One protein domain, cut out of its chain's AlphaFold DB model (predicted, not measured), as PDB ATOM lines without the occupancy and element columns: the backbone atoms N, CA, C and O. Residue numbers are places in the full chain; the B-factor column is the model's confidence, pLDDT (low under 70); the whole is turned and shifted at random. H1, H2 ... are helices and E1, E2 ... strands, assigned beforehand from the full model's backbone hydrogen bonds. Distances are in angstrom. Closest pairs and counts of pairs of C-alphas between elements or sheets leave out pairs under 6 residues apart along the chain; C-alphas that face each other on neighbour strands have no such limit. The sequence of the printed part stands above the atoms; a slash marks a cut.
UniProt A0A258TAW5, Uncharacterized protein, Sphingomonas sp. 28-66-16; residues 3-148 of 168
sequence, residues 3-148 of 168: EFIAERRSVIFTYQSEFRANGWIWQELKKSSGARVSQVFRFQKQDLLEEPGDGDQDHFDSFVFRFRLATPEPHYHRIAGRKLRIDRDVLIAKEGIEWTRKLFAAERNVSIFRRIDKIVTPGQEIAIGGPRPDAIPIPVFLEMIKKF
ATOM      1  N   GLU A   3      39.825  86.845 112.470       95.06
ATOM      2  CA  GLU A   3      38.556  86.385 111.914       95.06
ATOM      3  C   GLU A   3      38.589  84.880 111.655       95.06
ATOM      4  O   GLU A   3      39.644  84.235 111.632       95.06
ATOM      5  N   PHE A   4      37.399  84.314 111.493       96.06
ATOM      6  CA  PHE A   4      37.212  82.902 111.218       96.06
ATOM      7  C   PHE A   4      36.324  82.774 109.991       96.06
ATOM      8  O   PHE A   4      35.199  83.264 109.977       96.06
ATOM      9  N   ILE A   5      36.825  82.088 108.972       94.50
ATOM     10  CA  ILE A   5      36.080  81.809 107.750       94.50
ATOM     11  C   ILE A   5      35.722  80.329 107.783       94.50
ATOM     12  O   ILE A   5      36.586  79.462 107.618       94.50
ATOM     13  N   ALA A   6      34.455  80.043 108.070       88.62
ATOM     14  CA  ALA A   6      33.923  78.692 108.036       88.62
ATOM     15  C   ALA A   6      33.529  78.335 106.600       88.62
ATOM     16  O   ALA A   6      32.588  78.883 106.032       88.62
ATOM     17  N   GLU A   7      34.259  77.399 106.012       82.00
ATOM     18  CA  GLU A   7      33.956  76.802 104.719       82.00
ATOM     19  C   GLU A   7      33.392  75.391 104.925       82.00
ATOM     20  O   GLU A   7      33.666  74.736 105.932       82.00
ATOM     21  N   ARG A   8      32.678  74.845 103.927       73.38
ATOM     22  CA  ARG A   8      32.094  73.484 104.000       73.38
ATOM     23  C   ARG A   8      33.096  72.400 104.427       73.38
ATOM     24  O   ARG A   8      32.699  71.375 104.982       73.38
ATOM     25  N   ARG A   9      34.384  72.600 104.125       78.38
ATOM     26  CA  ARG A   9      35.465  71.639 104.374       78.38
ATOM     27  C   ARG A   9      36.435  72.051 105.480       78.38
ATOM     28  O   ARG A   9      37.209  71.210 105.901       78.38
ATOM     29  N   SER A  10      36.447  73.280 105.972       90.38
ATOM     30  CA  SER A  10      37.430  73.679 106.988       90.38
ATOM     31  C   SER A  10      37.072  75.001 107.626       90.38
ATOM     32  O   SER A  10      36.288  75.764 107.079       90.38
ATOM     33  N   VAL A  11      37.713  75.296 108.750       96.06
ATOM     34  CA  VAL A  11      37.693  76.645 109.314       96.06
ATOM     35  C   VAL A  11      39.069  77.254 109.140       96.06
ATOM     36  O   VAL A  11      40.064  76.671 109.586       96.06
ATOM     37  N   ILE A  12      39.117  78.410 108.488       97.31
ATOM     38  CA  ILE A  12      40.330  79.199 108.309       97.31
ATOM     39  C   ILE A  12      40.358  80.282 109.383       97.31
ATOM     40  O   ILE A  12      39.398  81.024 109.546       97.31
ATOM     41  N   PHE A  13      41.466  80.365 110.110       97.44
ATOM     42  CA  PHE A  13      41.768  81.450 111.034       97.44
ATOM     43  C   PHE A  13      42.619  82.482 110.302       97.44
ATOM     44  O   PHE A  13      43.695  82.141 109.803       97.44
ATOM     45  N   THR A  14      42.157  83.726 110.241       96.38
ATOM     46  CA  THR A  14      42.909  84.839 109.660       96.38
ATOM     47  C   THR A  14      43.471  85.718 110.771       96.38
ATOM     48  O   THR A  14      42.841  85.928 111.812       96.38
ATOM     49  N   TYR A  15      44.691  86.208 110.576       94.50
ATOM     50  CA  TYR A  15      45.345  87.106 111.512       94.50
ATOM     51  C   TYR A  15      46.093  88.215 110.796       94.50
ATOM     52  O   TYR A  15      46.958  87.963 109.956       94.50
ATOM     53  N   GLN A  16      45.803  89.432 111.239       91.25
ATOM     54  CA  GLN A  16      46.575  90.623 110.949       91.25
ATOM     55  C   GLN A  16      46.652  91.457 112.229       91.25
ATOM     56  O   GLN A  16      45.656  91.698 112.913       91.25
ATOM     57  N   SER A  17      47.849  91.860 112.606       84.81
ATOM     58  CA  SER A  17      48.121  92.751 113.722       84.81
ATOM     59  C   SER A  17      47.669  94.169 113.375       84.81
ATOM     60  O   SER A  17      47.895  94.644 112.271       84.81
ATOM     61  N   GLU A  18      47.035  94.847 114.330       75.31
ATOM     62  CA  GLU A  18      46.558  96.234 114.167       75.31
ATOM     63  C   GLU A  18      47.590  97.277 114.614       75.31
ATOM     64  O   GLU A  18      47.475  98.444 114.266       75.31
ATOM     65  N   PHE A  19      48.591  96.871 115.404       69.38
ATOM     66  CA  PHE A  19      49.481  97.803 116.116       69.38
ATOM     67  C   PHE A  19      50.976  97.570 115.861       69.38
ATOM     68  O   PHE A  19      51.809  98.351 116.311       69.38
ATOM     69  N   ARG A  20      51.343  96.460 115.214       70.38
ATOM     70  CA  ARG A  20      52.735  96.055 114.943       70.38
ATOM     71  C   ARG A  20      52.806  95.289 113.632       70.38
ATOM     72  O   ARG A  20      51.847  94.590 113.326       70.38
ATOM     73  N   ALA A  21      53.955  95.307 112.966       79.88
ATOM     74  CA  ALA A  21      54.217  94.450 111.814       79.88
ATOM     75  C   ALA A  21      53.963  92.971 112.117       79.88
ATOM     76  O   ALA A  21      54.317  92.484 113.195       79.88
ATOM     77  N   ASN A  22      53.408  92.225 111.157       85.56
ATOM     78  CA  ASN A  22      53.107  90.800 111.340       85.56
ATOM     79  C   ASN A  22      54.341  89.890 111.296       85.56
ATOM     80  O   ASN A  22      54.227  88.696 111.572       85.56
ATOM     81  N   GLY A  23      55.525  90.437 111.001       88.38
ATOM     82  CA  GLY A  23      56.757  89.663 110.823       88.38
ATOM     83  C   GLY A  23      57.122  88.795 112.030       88.38
ATOM     84  O   GLY A  23      57.727  87.738 111.866       88.38
ATOM     85  N   TRP A  24      56.684  89.164 113.240       90.81
ATOM     86  CA  TRP A  24      56.878  88.335 114.434       90.81
ATOM     87  C   TRP A  24      56.231  86.946 114.303       90.81
ATOM     88  O   TRP A  24      56.813  85.970 114.768       90.81
ATOM     89  N   ILE A  25      55.073  86.830 113.635       93.00
ATOM     90  CA  ILE A  25      54.419  85.539 113.374       93.00
ATOM     91  C   ILE A  25      55.350  84.665 112.546       93.00
ATOM     92  O   ILE A  25      55.579  83.510 112.899       93.00
ATOM     93  N   TRP A  26      55.916  85.220 111.474       93.38
ATOM     94  CA  TRP A  26      56.820  84.483 110.598       93.38
ATOM     95  C   TRP A  26      58.059  83.989 111.340       93.38
ATOM     96  O   TRP A  26      58.425  82.819 111.224       93.38
ATOM     97  N   GLN A  27      58.663  84.845 112.169       92.12
ATOM     98  CA  GLN A  27      59.823  84.465 112.977       92.12
ATOM     99  C   GLN A  27      59.491  83.365 113.995       92.12
ATOM    100  O   GLN A  27      60.295  82.458 114.198       92.12
ATOM    101  N   GLU A  28      58.307  83.393 114.611       94.00
ATOM    102  CA  GLU A  28      57.869  82.329 115.523       94.00
ATOM    103  C   GLU A  28      57.518  81.023 114.792       94.00
ATOM    104  O   GLU A  28      57.785  79.940 115.311       94.00
ATOM    105  N   LEU A  29      56.969  81.087 113.573       94.94
ATOM    106  CA  LEU A  29      56.667  79.899 112.762       94.94
ATOM    107  C   LEU A  29      57.923  79.159 112.288       94.94
ATOM    108  O   LEU A  29      57.859  77.949 112.073       94.94
ATOM    109  N   LYS A  30      59.059  79.857 112.151       92.44
ATOM    110  CA  LYS A  30      60.369  79.242 111.866       92.44
ATOM    111  C   LYS A  30      60.927  78.453 113.056       92.44
ATOM    112  O   LYS A  30      61.821  77.630 112.874       92.44
ATOM    113  N   LYS A  31      60.412  78.676 114.269       93.38
ATOM    114  CA  LYS A  31      60.810  77.947 115.480       93.38
ATOM    115  C   LYS A  31      59.977  76.677 115.635       93.38
ATOM    116  O   LYS A  31      58.799  76.639 115.285       93.38
ATOM    117  N   SER A  32      60.543  75.654 116.277       84.31
ATOM    118  CA  SER A  32      59.817  74.414 116.610       84.31
ATOM    119  C   SER A  32      58.612  74.651 117.537       84.31
ATOM    120  O   SER A  32      57.631  73.902 117.514       84.31
ATOM    121  N   SER A  33      58.650  75.725 118.333       86.25
ATOM    122  CA  SER A  33      57.547  76.147 119.195       86.25
ATOM    123  C   SER A  33      56.327  76.642 118.413       86.25
ATOM    124  O   SER A  33      55.217  76.503 118.929       86.25
ATOM    125  N   GLY A  34      56.487  77.141 117.187       93.25
ATOM    126  CA  GLY A  34      55.412  77.766 116.418       93.25
ATOM    127  C   GLY A  34      54.929  79.098 117.007       93.25
ATOM    128  O   GLY A  34      55.351  79.522 118.084       93.25
ATOM    129  N   ALA A  35      54.000  79.750 116.309       94.88
ATOM    130  CA  ALA A  35      53.471  81.060 116.671       94.88
ATOM    131  C   ALA A  35      52.277  80.968 117.624       94.88
ATOM    132  O   ALA A  35      51.344  80.190 117.411       94.88
ATOM    133  N   ARG A  36      52.280  81.809 118.666       94.19
ATOM    134  CA  ARG A  36      51.176  81.917 119.628       94.19
ATOM    135  C   ARG A  36      50.362  83.184 119.389       94.19
ATOM    136  O   ARG A  36      50.815  84.277 119.707       94.19
ATOM    137  N   VAL A  37      49.124  83.034 118.925       92.38
ATOM    138  CA  VAL A  37      48.223  84.154 118.614       92.38
ATOM    139  C   VAL A  37      47.156  84.304 119.695       92.38
ATOM    140  O   VAL A  37      46.526  83.331 120.115       92.38
ATOM    141  N   SER A  38      46.939  85.536 120.171       87.50
ATOM    142  CA  SER A  38      45.946  85.844 121.216       87.50
ATOM    143  C   SER A  38      46.092  84.999 122.487       87.50
ATOM    144  O   SER A  38      45.110  84.741 123.160       87.50
ATOM    145  N   GLN A  39      47.292  84.504 122.807       87.31
ATOM    146  CA  GLN A  39      47.573  83.614 123.949       87.31
ATOM    147  C   GLN A  39      46.808  82.266 123.978       87.31
ATOM    148  O   GLN A  39      47.156  81.398 124.791       87.31
ATOM    149  N   VAL A  40      45.845  82.049 123.085       93.38
ATOM    150  CA  VAL A  40      45.002  80.852 123.004       93.38
ATOM    151  C   VAL A  40      45.477  79.932 121.893       93.38
ATOM    152  O   VAL A  40      45.700  78.751 122.147       93.38
ATOM    153  N   PHE A  41      45.697  80.484 120.702       96.50
ATOM    154  CA  PHE A  41      45.994  79.695 119.518       96.50
ATOM    155  C   PHE A  41      47.492  79.454 119.381       96.50
ATOM    156  O   PHE A  41      48.291  80.366 119.608       96.50
ATOM    157  N   ARG A  42      47.871  78.238 118.997       96.94
ATOM    158  CA  ARG A  42      49.242  77.872 118.639       96.94
ATOM    159  C   ARG A  42      49.255  77.272 117.242       96.94
ATOM    160  O   ARG A  42      48.698  76.200 117.028       96.94
ATOM    161  N   PHE A  43      49.926  77.938 116.318       97.75
ATOM    162  CA  PHE A  43      50.068  77.470 114.946       97.75
ATOM    163  C   PHE A  43      51.502  77.052 114.666       97.75
ATOM    164  O   PHE A  43      52.454  77.679 115.128       97.75
ATOM    165  N   GLN A  44      51.646  75.973 113.912       96.38
ATOM    166  CA  GLN A  44      52.920  75.537 113.354       96.38
ATOM    167  C   GLN A  44      52.964  75.870 111.866       96.38
ATOM    168  O   GLN A  44      51.930  76.137 111.256       96.38
ATOM    169  N   LYS A  45      54.154  75.807 111.263       95.25
ATOM    170  CA  LYS A  45      54.337  76.092 109.835       95.25
ATOM    171  C   LYS A  45      53.397  75.262 108.941       95.25
ATOM    172  O   LYS A  45      52.777  75.806 108.044       95.25
ATOM    173  N   GLN A  46      53.177  73.989 109.280       95.19
ATOM    174  CA  GLN A  46      52.235  73.088 108.591       95.19
ATOM    175  C   GLN A  46      50.751  73.506 108.646       95.19
ATOM    176  O   GLN A  46      49.927  72.946 107.924       95.19
ATOM    177  N   ASP A  47      50.377  74.410 109.555       96.38
ATOM    178  CA  ASP A  47      49.007  74.921 109.645       96.38
ATOM    179  C   ASP A  47      48.770  76.099 108.702       96.38
ATOM    180  O   ASP A  47      47.615  76.449 108.454       96.38
ATOM    181  N   LEU A  48      49.843  76.722 108.212       96.12
ATOM    182  CA  LEU A  48      49.789  77.872 107.325       96.12
ATOM    183  C   LEU A  48      49.298  77.435 105.939       96.12
ATOM    184  O   LEU A  48      49.719  76.403 105.419       96.12
ATOM    185  N   LEU A  49      48.368  78.198 105.369       95.06
ATOM    186  CA  LEU A  49      47.836  77.921 104.035       95.06
ATOM    187  C   LEU A  49      48.753  78.435 102.924       95.06
ATOM    188  O   LEU A  49      48.788  77.834 101.857       95.06
ATOM    189  N   GLU A  50      49.481  79.516 103.193       94.19
ATOM    190  CA  GLU A  50      50.369  80.183 102.244       94.19
ATOM    191  C   GLU A  50      51.531  80.840 102.996       94.19
ATOM    192  O   GLU A  50      51.319  81.562 103.975       94.19
ATOM    193  N   GLU A  51      52.760  80.543 102.573       94.00
ATOM    194  CA  GLU A  51      53.968  81.170 103.113       94.00
ATOM    195  C   GLU A  51      54.170  82.559 102.488       94.00
ATOM    196  O   GLU A  51      53.943  82.699 101.289       94.00
ATOM    197  N   PRO A  52      54.619  83.569 103.258       91.81
ATOM    198  CA  PRO A  52      54.933  84.883 102.705       91.81
ATOM    199  C   PRO A  52      56.089  84.776 101.699       91.81
ATOM    200  O   PRO A  52      57.176  84.295 102.047       91.81
ATOM    201  N   GLY A  53      55.864  85.238 100.469       90.50
ATOM    202  CA  GLY A  53      56.903  85.341  99.443       90.50
ATOM    203  C   GLY A  53      57.882  86.481  99.732       90.50
ATOM    204  O   GLY A  53      57.685  87.249 100.670       90.50
ATOM    205  N   ASP A  54      58.934  86.624  98.926       86.44
ATOM    206  CA  ASP A  54      59.976  87.639  99.165       86.44
ATOM    207  C   ASP A  54      59.393  89.063  99.257       86.44
ATOM    208  O   ASP A  54      59.668  89.778 100.217       86.44
ATOM    209  N   GLY A  55      58.478  89.427  98.351       86.00
ATOM    210  CA  GLY A  55      57.798  90.729  98.389       86.00
ATOM    211  C   GLY A  55      56.867  90.933  99.595       86.00
ATOM    212  O   GLY A  55      56.695  92.061 100.050       86.00
ATOM    213  N   ASP A  56      56.299  89.860 100.155       87.81
ATOM    214  CA  ASP A  56      55.497  89.936 101.385       87.81
ATOM    215  C   ASP A  56      56.382  90.121 102.620       87.81
ATOM    216  O   ASP A  56      55.991  90.785 103.582       87.81
ATOM    217  N   GLN A  57      57.578  89.521 102.610       83.50
ATOM    218  CA  GLN A  57      58.524  89.615 103.721       83.50
ATOM    219  C   GLN A  57      59.088  91.032 103.872       83.50
ATOM    220  O   GLN A  57      59.341  91.463 104.999       83.50
ATOM    221  N   ASP A  58      59.189  91.770 102.766       84.38
ATOM    222  CA  ASP A  58      59.528  93.195 102.759       84.38
ATOM    223  C   ASP A  58      58.368  94.082 103.271       84.38
ATOM    224  O   ASP A  58      58.594  95.203 103.731       84.38
ATOM    225  N   HIS A  59      57.128  93.570 103.267       84.94
ATOM    226  CA  HIS A  59      55.905  94.312 103.603       84.94
ATOM    227  C   HIS A  59      54.958  93.551 104.546       84.94
ATOM    228  O   HIS A  59      53.744  93.473 104.339       84.94
ATOM    229  N   PHE A  60      55.483  93.039 105.660       86.94
ATOM    230  CA  PHE A  60      54.681  92.265 106.613       86.94
ATOM    231  C   PHE A  60      53.481  93.004 107.227       86.94
ATOM    232  O   PHE A  60      52.599  92.354 107.792       86.94
ATOM    233  N   ASP A  61      53.431  94.331 107.169       83.62
ATOM    234  CA  ASP A  61      52.320  95.126 107.706       83.62
ATOM    235  C   ASP A  61      50.993  94.843 106.976       83.62
ATOM    236  O   ASP A  61      49.930  94.790 107.605       83.62
ATOM    237  N   SER A  62      51.050  94.586 105.665       86.31
ATOM    238  CA  SER A  62      49.881  94.272 104.831       86.31
ATOM    239  C   SER A  62      49.602  92.772 104.707       86.31
ATOM    240  O   SER A  62      48.496  92.395 104.317       86.31
ATOM    241  N   PHE A  63      50.558  91.909 105.062       90.88
ATOM    242  CA  PHE A  63      50.399  90.462 104.926       90.88
ATOM    243  C   PHE A  63      49.403  89.882 105.945       90.88
ATOM    244  O   PHE A  63      49.558  90.049 107.160       90.88
ATOM    245  N   VAL A  64      48.410  89.133 105.456       93.81
ATOM    246  CA  VAL A  64      47.400  88.453 106.280       93.81
ATOM    247  C   VAL A  64      47.748  86.977 106.410       93.81
ATOM    248  O   VAL A  64      47.657  86.205 105.458       93.81
ATOM    249  N   PHE A  65      48.071  86.543 107.626       95.25
ATOM    250  CA  PHE A  65      48.337  85.133 107.884       95.25
ATOM    251  C   PHE A  65      47.033  84.332 107.898       95.25
ATOM    252  O   PHE A  65      46.119  84.634 108.669       95.25
ATOM    253  N   ARG A  66      46.962  83.272 107.084       96.75
ATOM    254  CA  ARG A  66      45.811  82.361 107.014       96.75
ATOM    255  C   ARG A  66      46.218  80.963 107.456       96.75
ATOM    256  O   ARG A  66      47.067  80.328 106.836       96.75
ATOM    257  N   PHE A  67      45.582  80.463 108.508       97.31
ATOM    258  CA  PHE A  67      45.857  79.145 109.067       97.31
ATOM    259  C   PHE A  67      44.640  78.237 108.947       97.31
ATOM    260  O   PHE A  67      43.518  78.642 109.245       97.31
ATOM    261  N   ARG A  68      44.852  76.965 108.607       97.44
ATOM    262  CA  ARG A  68      43.819  75.939 108.763       97.44
ATOM    263  C   ARG A  68      43.623  75.679 110.251       97.44
ATOM    264  O   ARG A  68      44.435  74.991 110.869       97.44
ATOM    265  N   LEU A  69      42.546  76.183 110.842       97.81
ATOM    266  CA  LEU A  69      42.218  75.929 112.245       97.81
ATOM    267  C   LEU A  69      41.626  74.530 112.414       97.81
ATOM    268  O   LEU A  69      42.168  73.724 113.173       97.81
ATOM    269  N   ALA A  70      40.578  74.229 111.648       97.44
ATOM    270  CA  ALA A  70      39.831  72.984 111.763       97.44
ATOM    271  C   ALA A  70      39.793  72.196 110.451       97.44
ATOM    272  O   ALA A  70      39.689  72.776 109.367       97.44
ATOM    273  N   THR A  71      39.845  70.872 110.560       95.94
ATOM    274  CA  THR A  71      39.632  69.922 109.460       95.94
ATOM    275  C   THR A  71      38.186  69.424 109.463       95.94
ATOM    276  O   THR A  71      37.548  69.435 110.518       95.94
ATOM    277  N   PRO A  72      37.637  68.994 108.320       94.81
ATOM    278  CA  PRO A  72      36.266  68.517 108.268       94.81
ATOM    279  C   PRO A  72      36.168  67.105 108.838       94.81
ATOM    280  O   PRO A  72      37.031  66.267 108.597       94.81
ATOM    281  N   GLU A  73      35.057  66.836 109.504       93.12
ATOM    282  CA  GLU A  73      34.631  65.512 109.952       93.12
ATOM    283  C   GLU A  73      33.110  65.388 109.710       93.12
ATOM    284  O   GLU A  73      32.452  66.413 109.461       93.12
ATOM    285  N   PRO A  74      32.494  64.192 109.679       92.38
ATOM    286  CA  PRO A  74      31.036  64.093 109.671       92.38
ATOM    287  C   PRO A  74      30.428  64.900 110.828       92.38
ATOM    288  O   PRO A  74      30.836  64.746 111.970       92.38
ATOM    289  N   HIS A  75      29.488  65.801 110.525       93.62
ATOM    290  CA  HIS A  75      28.809  66.711 111.471       93.62
ATOM    291  C   HIS A  75      29.678  67.735 112.229       93.62
ATOM    292  O   HIS A  75      29.127  68.682 112.792       93.62
ATOM    293  N   TYR A  76      31.007  67.618 112.180       95.94
ATOM    294  CA  TYR A  76      31.927  68.427 112.980       95.94
ATOM    295  C   TYR A  76      33.038  69.098 112.164       95.94
ATOM    296  O   TYR A  76      33.435  68.667 111.078       95.94
ATOM    297  N   HIS A  77      33.572  70.168 112.734       96.81
ATOM    298  CA  HIS A  77      34.894  70.698 112.461       96.81
ATOM    299  C   HIS A  77      35.822  70.281 113.602       96.81
ATOM    300  O   HIS A  77      35.613  70.677 114.750       96.81
ATOM    301  N   ARG A  78      36.854  69.497 113.280       97.25
ATOM    302  CA  ARG A  78      37.841  69.009 114.246       97.25
ATOM    303  C   ARG A  78      39.021  69.960 114.348       97.25
ATOM    304  O   ARG A  78      39.695  70.236 113.355       97.25
ATOM    305  N   ILE A  79      39.300  70.432 115.554       97.94
ATOM    306  CA  ILE A  79      40.456  71.258 115.888       97.94
ATOM    307  C   ILE A  79      41.436  70.396 116.673       97.94
ATOM    308  O   ILE A  79      41.110  69.910 117.752       97.94
ATOM    309  N   ALA A  80      42.654  70.257 116.150       97.06
ATOM    310  CA  ALA A  80      43.712  69.549 116.860       97.06
ATOM    311  C   ALA A  80      44.018  70.239 118.202       97.06
ATOM    312  O   ALA A  80      44.279  71.448 118.217       97.06
ATOM    313  N   GLY A  81      44.068  69.489 119.304       96.00
ATOM    314  CA  GLY A  81      44.243  70.006 120.666       96.00
ATOM    315  C   GLY A  81      45.468  70.903 120.815       96.00
ATOM    316  O   GLY A  81      45.400  71.987 121.403       96.00
ATOM    317  N   ARG A  82      46.567  70.555 120.127       95.69
ATOM    318  CA  ARG A  82      47.793  71.371 120.070       95.69
ATOM    319  C   ARG A  82      47.550  72.819 119.627       95.69
ATOM    320  O   ARG A  82      48.281  73.702 120.075       95.69
ATOM    321  N   LYS A  83      46.535  73.077 118.788       97.44
ATOM    322  CA  LYS A  83      46.179  74.420 118.296       97.44
ATOM    323  C   LYS A  83      45.519  75.267 119.364       97.44
ATOM    324  O   LYS A  83      45.641  76.483 119.319       97.44
ATOM    325  N   LEU A  84      44.867  74.632 120.332       96.56
ATOM    326  CA  LEU A  84      44.251  75.269 121.495       96.56
ATOM    327  C   LEU A  84      45.099  75.095 122.765       96.56
ATOM    328  O   LEU A  84      44.744  75.605 123.830       96.56
ATOM    329  N   ARG A  85      46.262  74.439 122.631       93.94
ATOM    330  CA  ARG A  85      47.216  74.143 123.707       93.94
ATOM    331  C   ARG A  85      46.539  73.393 124.862       93.94
ATOM    332  O   ARG A  85      46.585  73.864 126.007       93.94
ATOM    333  N   ILE A  86      45.902  72.289 124.490       93.44
ATOM    334  CA  ILE A  86      45.299  71.248 125.328       93.44
ATOM    335  C   ILE A  86      45.662  69.879 124.733       93.44
ATOM    336  O   ILE A  86      46.086  69.817 123.573       93.44
ATOM    337  N   ASP A  87      45.479  68.806 125.494       89.94
ATOM    338  CA  ASP A  87      45.949  67.470 125.092       89.94
ATOM    339  C   ASP A  87      44.987  66.739 124.146       89.94
ATOM    340  O   ASP A  87      45.393  65.852 123.397       89.94
ATOM    341  N   ARG A  88      43.715  67.138 124.147       91.25
ATOM    342  CA  ARG A  88      42.628  66.501 123.396       91.25
ATOM    343  C   ARG A  88      42.112  67.374 122.259       91.25
ATOM    344  O   ARG A  88      42.130  68.603 122.343       91.25
ATOM    345  N   ASP A  89      41.602  66.736 121.217       96.19
ATOM    346  CA  ASP A  89      40.973  67.442 120.106       96.19
ATOM    347  C   ASP A  89      39.593  67.989 120.501       96.19
ATOM    348  O   ASP A  89      38.936  67.516 121.436       96.19
ATOM    349  N   VAL A  90      39.172  69.030 119.787       96.94
ATOM    350  CA  VAL A  90      37.865  69.670 119.960       96.94
ATOM    351  C   VAL A  90      37.047  69.476 118.697       96.94
ATOM    352  O   VAL A  90      37.506  69.810 117.604       96.94
ATOM    353  N   LEU A  91      35.819  69.001 118.856       96.81
ATOM    354  CA  LEU A  91      34.831  68.887 117.795       96.81
ATOM    355  C   LEU A  91      33.791  69.987 117.971       96.81
ATOM    356  O   LEU A  91      33.117  70.052 118.994       96.81
ATOM    357  N   ILE A  92      33.640  70.852 116.973       96.56
ATOM    358  CA  ILE A  92      32.604  71.891 116.964       96.56
ATOM    359  C   ILE A  92      31.618  71.572 115.850       96.56
ATOM    360  O   ILE A  92      32.035  71.349 114.713       96.56
ATOM    361  N   ALA A  93      30.326  71.510 116.169       95.44
ATOM    362  CA  ALA A  93      29.279  71.231 115.193       95.44
ATOM    363  C   ALA A  93      29.369  72.170 113.979       95.44
ATOM    364  O   ALA A  93      29.668  73.357 114.114       95.44
ATOM    365  N   LYS A  94      29.092  71.640 112.784       93.44
ATOM    366  CA  LYS A  94      29.070  72.441 111.546       93.44
ATOM    367  C   LYS A  94      27.932  73.459 111.499       93.44
ATOM    368  O   LYS A  94      28.011  74.422 110.744       93.44
ATOM    369  N   GLU A  95      26.882  73.231 112.278       91.69
ATOM    370  CA  GLU A  95      25.648  74.008 112.254       91.69
ATOM    371  C   GLU A  95      25.299  74.523 113.652       91.69
ATOM    372  O   GLU A  95      25.688  73.939 114.666       91.69
ATOM    373  N   GLY A  96      24.546  75.623 113.698       90.38
ATOM    374  CA  GLY A  96      24.010  76.191 114.937       90.38
ATOM    375  C   GLY A  96      25.004  76.996 115.776       90.38
ATOM    376  O   GLY A  96      24.629  77.455 116.851       90.38
ATOM    377  N   ILE A  97      26.247  77.190 115.316       91.44
ATOM    378  CA  ILE A  97      27.269  77.952 116.040       91.44
ATOM    379  C   ILE A  97      28.045  78.893 115.112       91.44
ATOM    380  O   ILE A  97      28.458  78.519 114.015       91.44
ATOM    381  N   GLU A  98      28.246  80.128 115.564       92.88
ATOM    382  CA  GLU A  98      28.997  81.149 114.835       92.88
ATOM    383  C   GLU A  98      30.474  81.137 115.241       92.88
ATOM    384  O   GLU A  98      30.809  81.234 116.425       92.88
ATOM    385  N   TRP A  99      31.373  81.069 114.258       94.00
ATOM    386  CA  TRP A  99      32.812  81.051 114.499       94.00
ATOM    387  C   TRP A  99      33.322  82.434 114.878       94.00
ATOM    388  O   TRP A  99      33.634  83.267 114.036       94.00
ATOM    389  N   THR A 100      33.448  82.662 116.180       93.94
ATOM    390  CA  THR A 100      33.987  83.908 116.717       93.94
ATOM    391  C   THR A 100      35.100  83.635 117.715       93.94
ATOM    392  O   THR A 100      35.201  82.567 118.326       93.94
ATOM    393  N   ARG A 101      35.927  84.652 117.960       92.12
ATOM    394  CA  ARG A 101      37.005  84.579 118.954       92.12
ATOM    395  C   ARG A 101      36.492  84.237 120.358       92.12
ATOM    396  O   ARG A 101      37.204  83.573 121.112       92.12
ATOM    397  N   LYS A 102      35.266  84.658 120.686       91.19
ATOM    398  CA  LYS A 102      34.622  84.437 121.990       91.19
ATOM    399  C   LYS A 102      34.376  82.957 122.292       91.19
ATOM    400  O   LYS A 102      34.280  82.607 123.458       91.19
ATOM    401  N   LEU A 103      34.347  82.083 121.280       93.50
ATOM    402  CA  LEU A 103      34.267  80.635 121.502       93.50
ATOM    403  C   LEU A 103      35.538  80.054 122.136       93.50
ATOM    404  O   LEU A 103      35.495  79.016 122.789       93.50
ATOM    405  N   PHE A 104      36.684  80.706 121.929       94.31
ATOM    406  CA  PHE A 104      37.998  80.173 122.297       94.31
ATOM    407  C   PHE A 104      38.667  80.958 123.424       94.31
ATOM    408  O   PHE A 104      39.406  80.383 124.230       94.31
ATOM    409  N   ALA A 105      38.430  82.270 123.461       91.12
ATOM    410  CA  ALA A 105      39.051  83.204 124.385       91.12
ATOM    411  C   ALA A 105      37.992  84.009 125.148       91.12
ATOM    412  O   ALA A 105      37.220  84.751 124.539       91.12
ATOM    413  N   ALA A 106      38.020  83.907 126.476       84.69
ATOM    414  CA  ALA A 106      37.324  84.820 127.375       84.69
ATOM    415  C   ALA A 106      38.150  86.108 127.586       84.69
ATOM    416  O   ALA A 106      39.165  86.345 126.909       84.69
ATOM    417  N   GLU A 107      37.725  86.954 128.527       80.25
ATOM    418  CA  GLU A 107      38.449  88.173 128.887       80.25
ATOM    419  C   GLU A 107      39.926  87.907 129.213       80.25
ATOM    420  O   GLU A 107      40.315  86.830 129.672       80.25
ATOM    421  N   ARG A 108      40.778  88.897 128.920       80.94
ATOM    422  CA  ARG A 108      42.245  88.816 129.069       80.94
ATOM    423  C   ARG A 108      42.896  87.604 128.393       80.94
ATOM    424  O   ARG A 108      43.979  87.177 128.786       80.94
ATOM    425  N   ASN A 109      42.269  87.078 127.341       84.12
ATOM    426  CA  ASN A 109      42.775  85.958 126.549       84.12
ATOM    427  C   ASN A 109      42.842  84.630 127.319       84.12
ATOM    428  O   ASN A 109      43.661  83.756 127.005       84.12
ATOM    429  N   VAL A 110      41.985  84.464 128.327       84.19
ATOM    430  CA  VAL A 110      41.843  83.193 129.036       84.19
ATOM    431  C   VAL A 110      41.265  82.152 128.073       84.19
ATOM    432  O   VAL A 110      40.210  82.350 127.476       84.19
ATOM    433  N   SER A 111      41.972  81.033 127.900       91.00
ATOM    434  CA  SER A 111      41.531  79.939 127.027       91.00
ATOM    435  C   SER A 111      40.372  79.175 127.668       91.00
ATOM    436  O   SER A 111      40.556  78.543 128.711       91.00
ATOM    437  N   ILE A 112      39.211  79.196 127.009       90.75
ATOM    438  CA  ILE A 112      37.999  78.471 127.423       90.75
ATOM    439  C   ILE A 112      38.256  76.963 127.399       90.75
ATOM    440  O   ILE A 112      38.054  76.271 128.394       90.75
ATOM    441  N   PHE A 113      38.813  76.452 126.299       92.19
ATOM    442  CA  PHE A 113      39.060  75.020 126.158       92.19
ATOM    443  C   PHE A 113      40.113  74.481 127.127       92.19
ATOM    444  O   PHE A 113      39.940  73.372 127.611       92.19
ATOM    445  N   ARG A 114      41.132  75.262 127.523       89.62
ATOM    446  CA  ARG A 114      42.053  74.842 128.602       89.62
ATOM    447  C   ARG A 114      41.337  74.656 129.938       89.62
ATOM    448  O   ARG A 114      41.779  73.876 130.770       89.62
ATOM    449  N   ARG A 115      40.272  75.413 130.192       86.06
ATOM    450  CA  ARG A 115      39.487  75.272 131.422       86.06
ATOM    451  C   ARG A 115      38.567  74.060 131.348       86.06
ATOM    452  O   ARG A 115      38.512  73.315 132.314       86.06
ATOM    453  N   ILE A 116      37.928  73.835 130.201       86.31
ATOM    454  CA  ILE A 116      37.101  72.643 129.960       86.31
ATOM    455  C   ILE A 116      37.951  71.365 130.048       86.31
ATOM    456  O   ILE A 116      37.574  70.427 130.739       86.31
ATOM    457  N   ASP A 117      39.136  71.358 129.436       86.00
ATOM    458  CA  ASP A 117      40.090  70.238 129.428       86.00
ATOM    459  C   ASP A 117      40.495  69.756 130.834       86.00
ATOM    460  O   ASP A 117      40.754  68.571 131.027       86.00
ATOM    461  N   LYS A 118      40.480  70.652 131.833       83.38
ATOM    462  CA  LYS A 118      40.753  70.321 133.244       83.38
ATOM    463  C   LYS A 118      39.598  69.624 133.967       83.38
ATOM    464  O   LYS A 118      39.820  69.076 135.039       83.38
ATOM    465  N   ILE A 119      38.379  69.726 133.441       80.81
ATOM    466  CA  ILE A 119      37.151  69.251 134.095       80.81
ATOM    467  C   ILE A 119      36.638  67.982 133.408       80.81
ATOM    468  O   ILE A 119      36.119  67.087 134.068       80.81
ATOM    469  N   VAL A 120      36.777  67.898 132.082       78.25
ATOM    470  CA  VAL A 120      36.304  66.750 131.300       78.25
ATOM    471  C   VAL A 120      37.196  65.533 131.538       78.25
ATOM    472  O   VAL A 120      38.427  65.637 131.518       78.25
ATOM    473  N   THR A 121      36.563  64.365 131.689       74.88
ATOM    474  CA  THR A 121      37.211  63.057 131.865       74.88
ATOM    475  C   THR A 121      38.384  62.878 130.896       74.88
ATOM    476  O   THR A 121      38.208  63.105 129.695       74.88
ATOM    477  N   PRO A 122      39.585  62.506 131.370       73.50
ATOM    478  CA  PRO A 122      40.748  62.302 130.508       73.50
ATOM    479  C   PRO A 122      40.486  61.317 129.358       73.50
ATOM    480  O   PRO A 122      39.748  60.349 129.516       73.50
ATOM    481  N   GLY A 123      41.118  61.551 128.205       70.31
ATOM    482  CA  GLY A 123      41.109  60.620 127.065       70.31
ATOM    483  C   GLY A 123      39.945  60.760 126.078       70.31
ATOM    484  O   GLY A 123      39.965  60.099 125.044       70.31
ATOM    485  N   GLN A 124      38.966  61.630 126.341       82.88
ATOM    486  CA  GLN A 124      37.870  61.924 125.408       82.88
ATOM    487  C   GLN A 124      38.036  63.298 124.754       82.88
ATOM    488  O   GLN A 124      38.498  64.237 125.403       82.88
ATOM    489  N   GLU A 125      37.636  63.416 123.487       92.31
ATOM    490  CA  GLU A 125      37.526  64.690 122.764       92.31
ATOM    491  C   GLU A 125      36.481  65.608 123.411       92.31
ATOM    492  O   GLU A 125      35.512  65.144 124.008       92.31
ATOM    493  N   ILE A 126      36.640  66.924 123.259       93.50
ATOM    494  CA  ILE A 126      35.607  67.882 123.681       93.50
ATOM    495  C   ILE A 126      34.666  68.108 122.501       93.50
ATOM    496  O   ILE A 126      35.033  68.801 121.553       93.50
ATOM    497  N   ALA A 127      33.455  67.558 122.559       95.19
ATOM    498  CA  ALA A 127      32.435  67.774 121.538       95.19
ATOM    499  C   ALA A 127      31.457  68.889 121.939       95.19
ATOM    500  O   ALA A 127      30.895  68.875 123.032       95.19
ATOM    501  N   ILE A 128      31.242  69.852 121.040       95.94
ATOM    502  CA  ILE A 128      30.297  70.964 121.178       95.94
ATOM    503  C   ILE A 128      29.221  70.827 120.097       95.94
ATOM    504  O   ILE A 128      29.503  70.977 118.905       95.94
ATOM    505  N   GLY A 129      27.983  70.574 120.515       95.75
ATOM    506  CA  GLY A 129      26.837  70.349 119.637       95.75
ATOM    507  C   GLY A 129      26.929  69.075 118.791       95.75
ATOM    508  O   GLY A 129      27.713  68.166 119.061       95.75
ATOM    509  N   GLY A 130      26.130  69.027 117.724       94.75
ATOM    510  CA  GLY A 130      26.082  67.890 116.805       94.75
ATOM    511  C   GLY A 130      25.432  66.639 117.421       94.75
ATOM    512  O   GLY A 130      24.818  66.727 118.481       94.75
ATOM    513  N   PRO A 131      25.517  65.482 116.742       95.25
ATOM    514  CA  PRO A 131      24.755  64.286 117.105       95.25
ATOM    515  C   PRO A 131      25.395  63.405 118.189       95.25
ATOM    516  O   PRO A 131      24.789  62.410 118.584       95.25
ATOM    517  N   ARG A 132      26.620  63.697 118.644       92.69
ATOM    518  CA  ARG A 132      27.296  62.876 119.656       92.69
ATOM    519  C   ARG A 132      26.541  62.911 120.997       92.69
ATOM    520  O   ARG A 132      26.263  64.005 121.486       92.69
ATOM    521  N   PRO A 133      26.272  61.754 121.636       90.06
ATOM    522  CA  PRO A 133      25.574  61.703 122.926       90.06
ATOM    523  C   PRO A 133      26.309  62.412 124.069       90.06
ATOM    524  O   PRO A 133      25.678  62.883 125.008       90.06
ATOM    525  N   ASP A 134      27.640  62.476 123.992       88.81
ATOM    526  CA  ASP A 134      28.519  63.124 124.967       88.81
ATOM    527  C   ASP A 134      28.815  64.597 124.630       88.81
ATOM    528  O   ASP A 134      29.608  65.240 125.318       88.81
ATOM    529  N   ALA A 135      28.198  65.154 123.580       92.38
ATOM    530  CA  ALA A 135      28.431  66.538 123.198       92.38
ATOM    531  C   ALA A 135      27.755  67.531 124.148       92.38
ATOM    532  O   ALA A 135      26.574  67.421 124.477       92.38
ATOM    533  N   ILE A 136      28.490  68.583 124.506       91.62
ATOM    534  CA  ILE A 136      27.958  69.735 125.230       91.62
ATOM    535  C   ILE A 136      26.989  70.472 124.290       91.62
ATOM    536  O   ILE A 136      27.423  70.937 123.230       91.62
ATOM    537  N   PRO A 137      25.699  70.634 124.637       94.81
ATOM    538  CA  PRO A 137      24.751  71.340 123.781       94.81
ATOM    539  C   PRO A 137      25.184  72.786 123.523       94.81
ATOM    540  O   PRO A 137      25.646  73.470 124.438       94.81
ATOM    541  N   ILE A 138      24.983  73.286 122.300       94.88
ATOM    542  CA  ILE A 138      25.402  74.647 121.917       94.88
ATOM    543  C   ILE A 138      24.849  75.720 122.874       94.88
ATOM    544  O   ILE A 138      25.647  76.537 123.335       94.88
ATOM    545  N   PRO A 139      23.552  75.724 123.254       93.00
ATOM    546  CA  PRO A 139      23.042  76.716 124.201       93.00
ATOM    547  C   PRO A 139      23.761  76.665 125.554       93.00
ATOM    548  O   PRO A 139      24.099  77.704 126.113       93.00
ATOM    549  N   VAL A 140      24.066  75.462 126.049       90.00
ATOM    550  CA  VAL A 140      24.795  75.263 127.310       90.00
ATOM    551  C   VAL A 140      26.221  75.797 127.191       90.00
ATOM    552  O   VAL A 140      26.670  76.537 128.062       90.00
ATOM    553  N   PHE A 141      26.919  75.488 126.097       91.38
ATOM    554  CA  PHE A 141      28.270  75.988 125.847       91.38
ATOM    555  C   PHE A 141      28.317  77.521 125.776       91.38
ATOM    556  O   PHE A 141      29.177  78.141 126.401       91.38
ATOM    557  N   LEU A 142      27.373  78.148 125.070       90.50
ATOM    558  CA  LEU A 142      27.295  79.607 124.970       90.50
ATOM    559  C   LEU A 142      27.006  80.264 126.328       90.50
ATOM    560  O   LEU A 142      27.604  81.292 126.644       90.50
ATOM    561  N   GLU A 143      26.151  79.665 127.159       87.50
ATOM    562  CA  GLU A 143      25.921  80.130 128.533       87.50
ATOM    563  C   GLU A 143      27.153  79.948 129.428       87.50
ATOM    564  O   GLU A 143      27.468  80.831 130.226       87.50
ATOM    565  N   MET A 144      27.902  78.851 129.273       83.94
ATOM    566  CA  MET A 144      29.174  78.664 129.977       83.94
ATOM    567  C   MET A 144      30.168  79.767 129.615       83.94
ATOM    568  O   MET A 144      30.750  80.359 130.519       83.94
ATOM    569  N   ILE A 145      30.322  80.086 128.321       86.75
ATOM    570  CA  ILE A 145      31.200  81.167 127.834       86.75
ATOM    571  C   ILE A 145      30.869  82.501 128.511       86.75
ATOM    572  O   ILE A 145      31.781  83.205 128.934       86.75
ATOM    573  N   LYS A 146      29.580  82.835 128.654       83.88
ATOM    574  CA  LYS A 146      29.137  84.078 129.313       83.88
ATOM    575  C   LYS A 146      29.491  84.135 130.799       83.88
ATOM    576  O   LYS A 146      29.677  85.224 131.327       83.88
ATOM    577  N   LYS A 147      29.563  82.981 131.465       78.75
ATOM    578  CA  LYS A 147      29.875  82.850 132.896       78.75
ATOM    579  C   LYS A 147      31.363  82.654 133.173       78.75
ATOM    580  O   LYS A 147      31.739  82.519 134.335       78.75
ATOM    581  N   PHE A 148      32.213  82.584 132.142       73.00
ATOM    582  CA  PHE A 148      33.649  82.483 132.370       73.00
ATOM    583  C   PHE A 148      34.120  83.731 133.114       73.00
ATOM    584  O   PHE A 148      33.915  84.831 132.597       73.00
TER     585      PHE A 148
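What this domain is: This is residues 3 to 148 of the 168 residues of an uncharacterized protein of Sphingomonas sp. 28-66-16 (UniProt A0A258TAW5). A curled, strongly twisted sheet of six strands runs through an elongated body, with E1, E2 and E5 toward one end and E6, E7 and E8 toward the other. Helix H1 and the small hairpin of E3 and E4 pack together toward the first end, H3 packs on E4, H2 lies at the far tip, and H5 lies by E8 toward the opposite end. The printed part has 146 residues, in the order E1 E2 H1 E3 E4 H2 E5 E6 H3 E7 H4 E8 H5; the large sheet, E1 E2 E5 E6 E7 E8, is mixed. The class is mixed, helices and strands, with under half of the residues in named elements. The whole is compact, with a radius of gyration of the C-alphas of 15.8 A and spans of 50 by 31 by 25 A.

How they stand to each other: E1, residues 3 to 7, and E2, residues 10 to 15, form an antiparallel hairpin, with N 5 and O 12 at 2.8 A. H1, residues 23 to 29, comes closest to E3, residues 35 to 37, at the C-alphas of Glu 28 and Ala 35, 4.7 A. E3 and E4, residues 41 to 43, form a hairpin, with N 35 and O 43 at 2.8 A. H2, residues 54 to 57, touches no helix. E5, residues 65 to 72, has staggered pairing: antiparallel to E2 over 65 to 70, with N 67 and O 13 at 2.8 A, and to E6, residues 76 to 79, over 70 to 72, with N 78 and O 71 at 2.8 A. H3, residues 81 to 84, only grazes the sheet; its closest C-alpha to E4 is Lys 83, 4.6 A from that of Arg 42. E7, residues 90 to 93, is antiparallel to E6, with N 77 and O 92 at 2.8 A. E7, H4, residues 112 to 117, and E8, residues 126 to 128, form a strand-helix-strand unit, two parallel neighbour strands with a helix between, its crossover left-handed; N 91 and O 126 are 2.8 A apart. H5, residues 138 to 146, only grazes the sheet; the closest C-alphas of E8 and H5 are those of Ile 128 and Ile 138, 6.2 A. Every O i to N i+4 pair is within hydrogen-bond range in H1, H4 and H5; H2 and H3 are too short for one.

Where its parts are: E1 begins at C-alpha 3, (38.556, 86.385, 111.914), and is 12.8 A long; E2 is 16.2 A, H1 10.0 A and E5, from C-alpha 65 at (48.337, 85.133, 107.884), 20.5 A. E6 is 9.4 A, E7 9.9 A, H4 8.7 A and H5 12.6 A, ending at C-alpha 146, (29.137, 84.078, 129.313).

The domain as a whole: The farthest C-alphas are those of Asp 58 and Pro 133, 50.5 A apart. The printed part has no cut; the link E7 to H4 is long, 18 residues. Mean pLDDT of the printed part is 90.4, with residue 19 under 70.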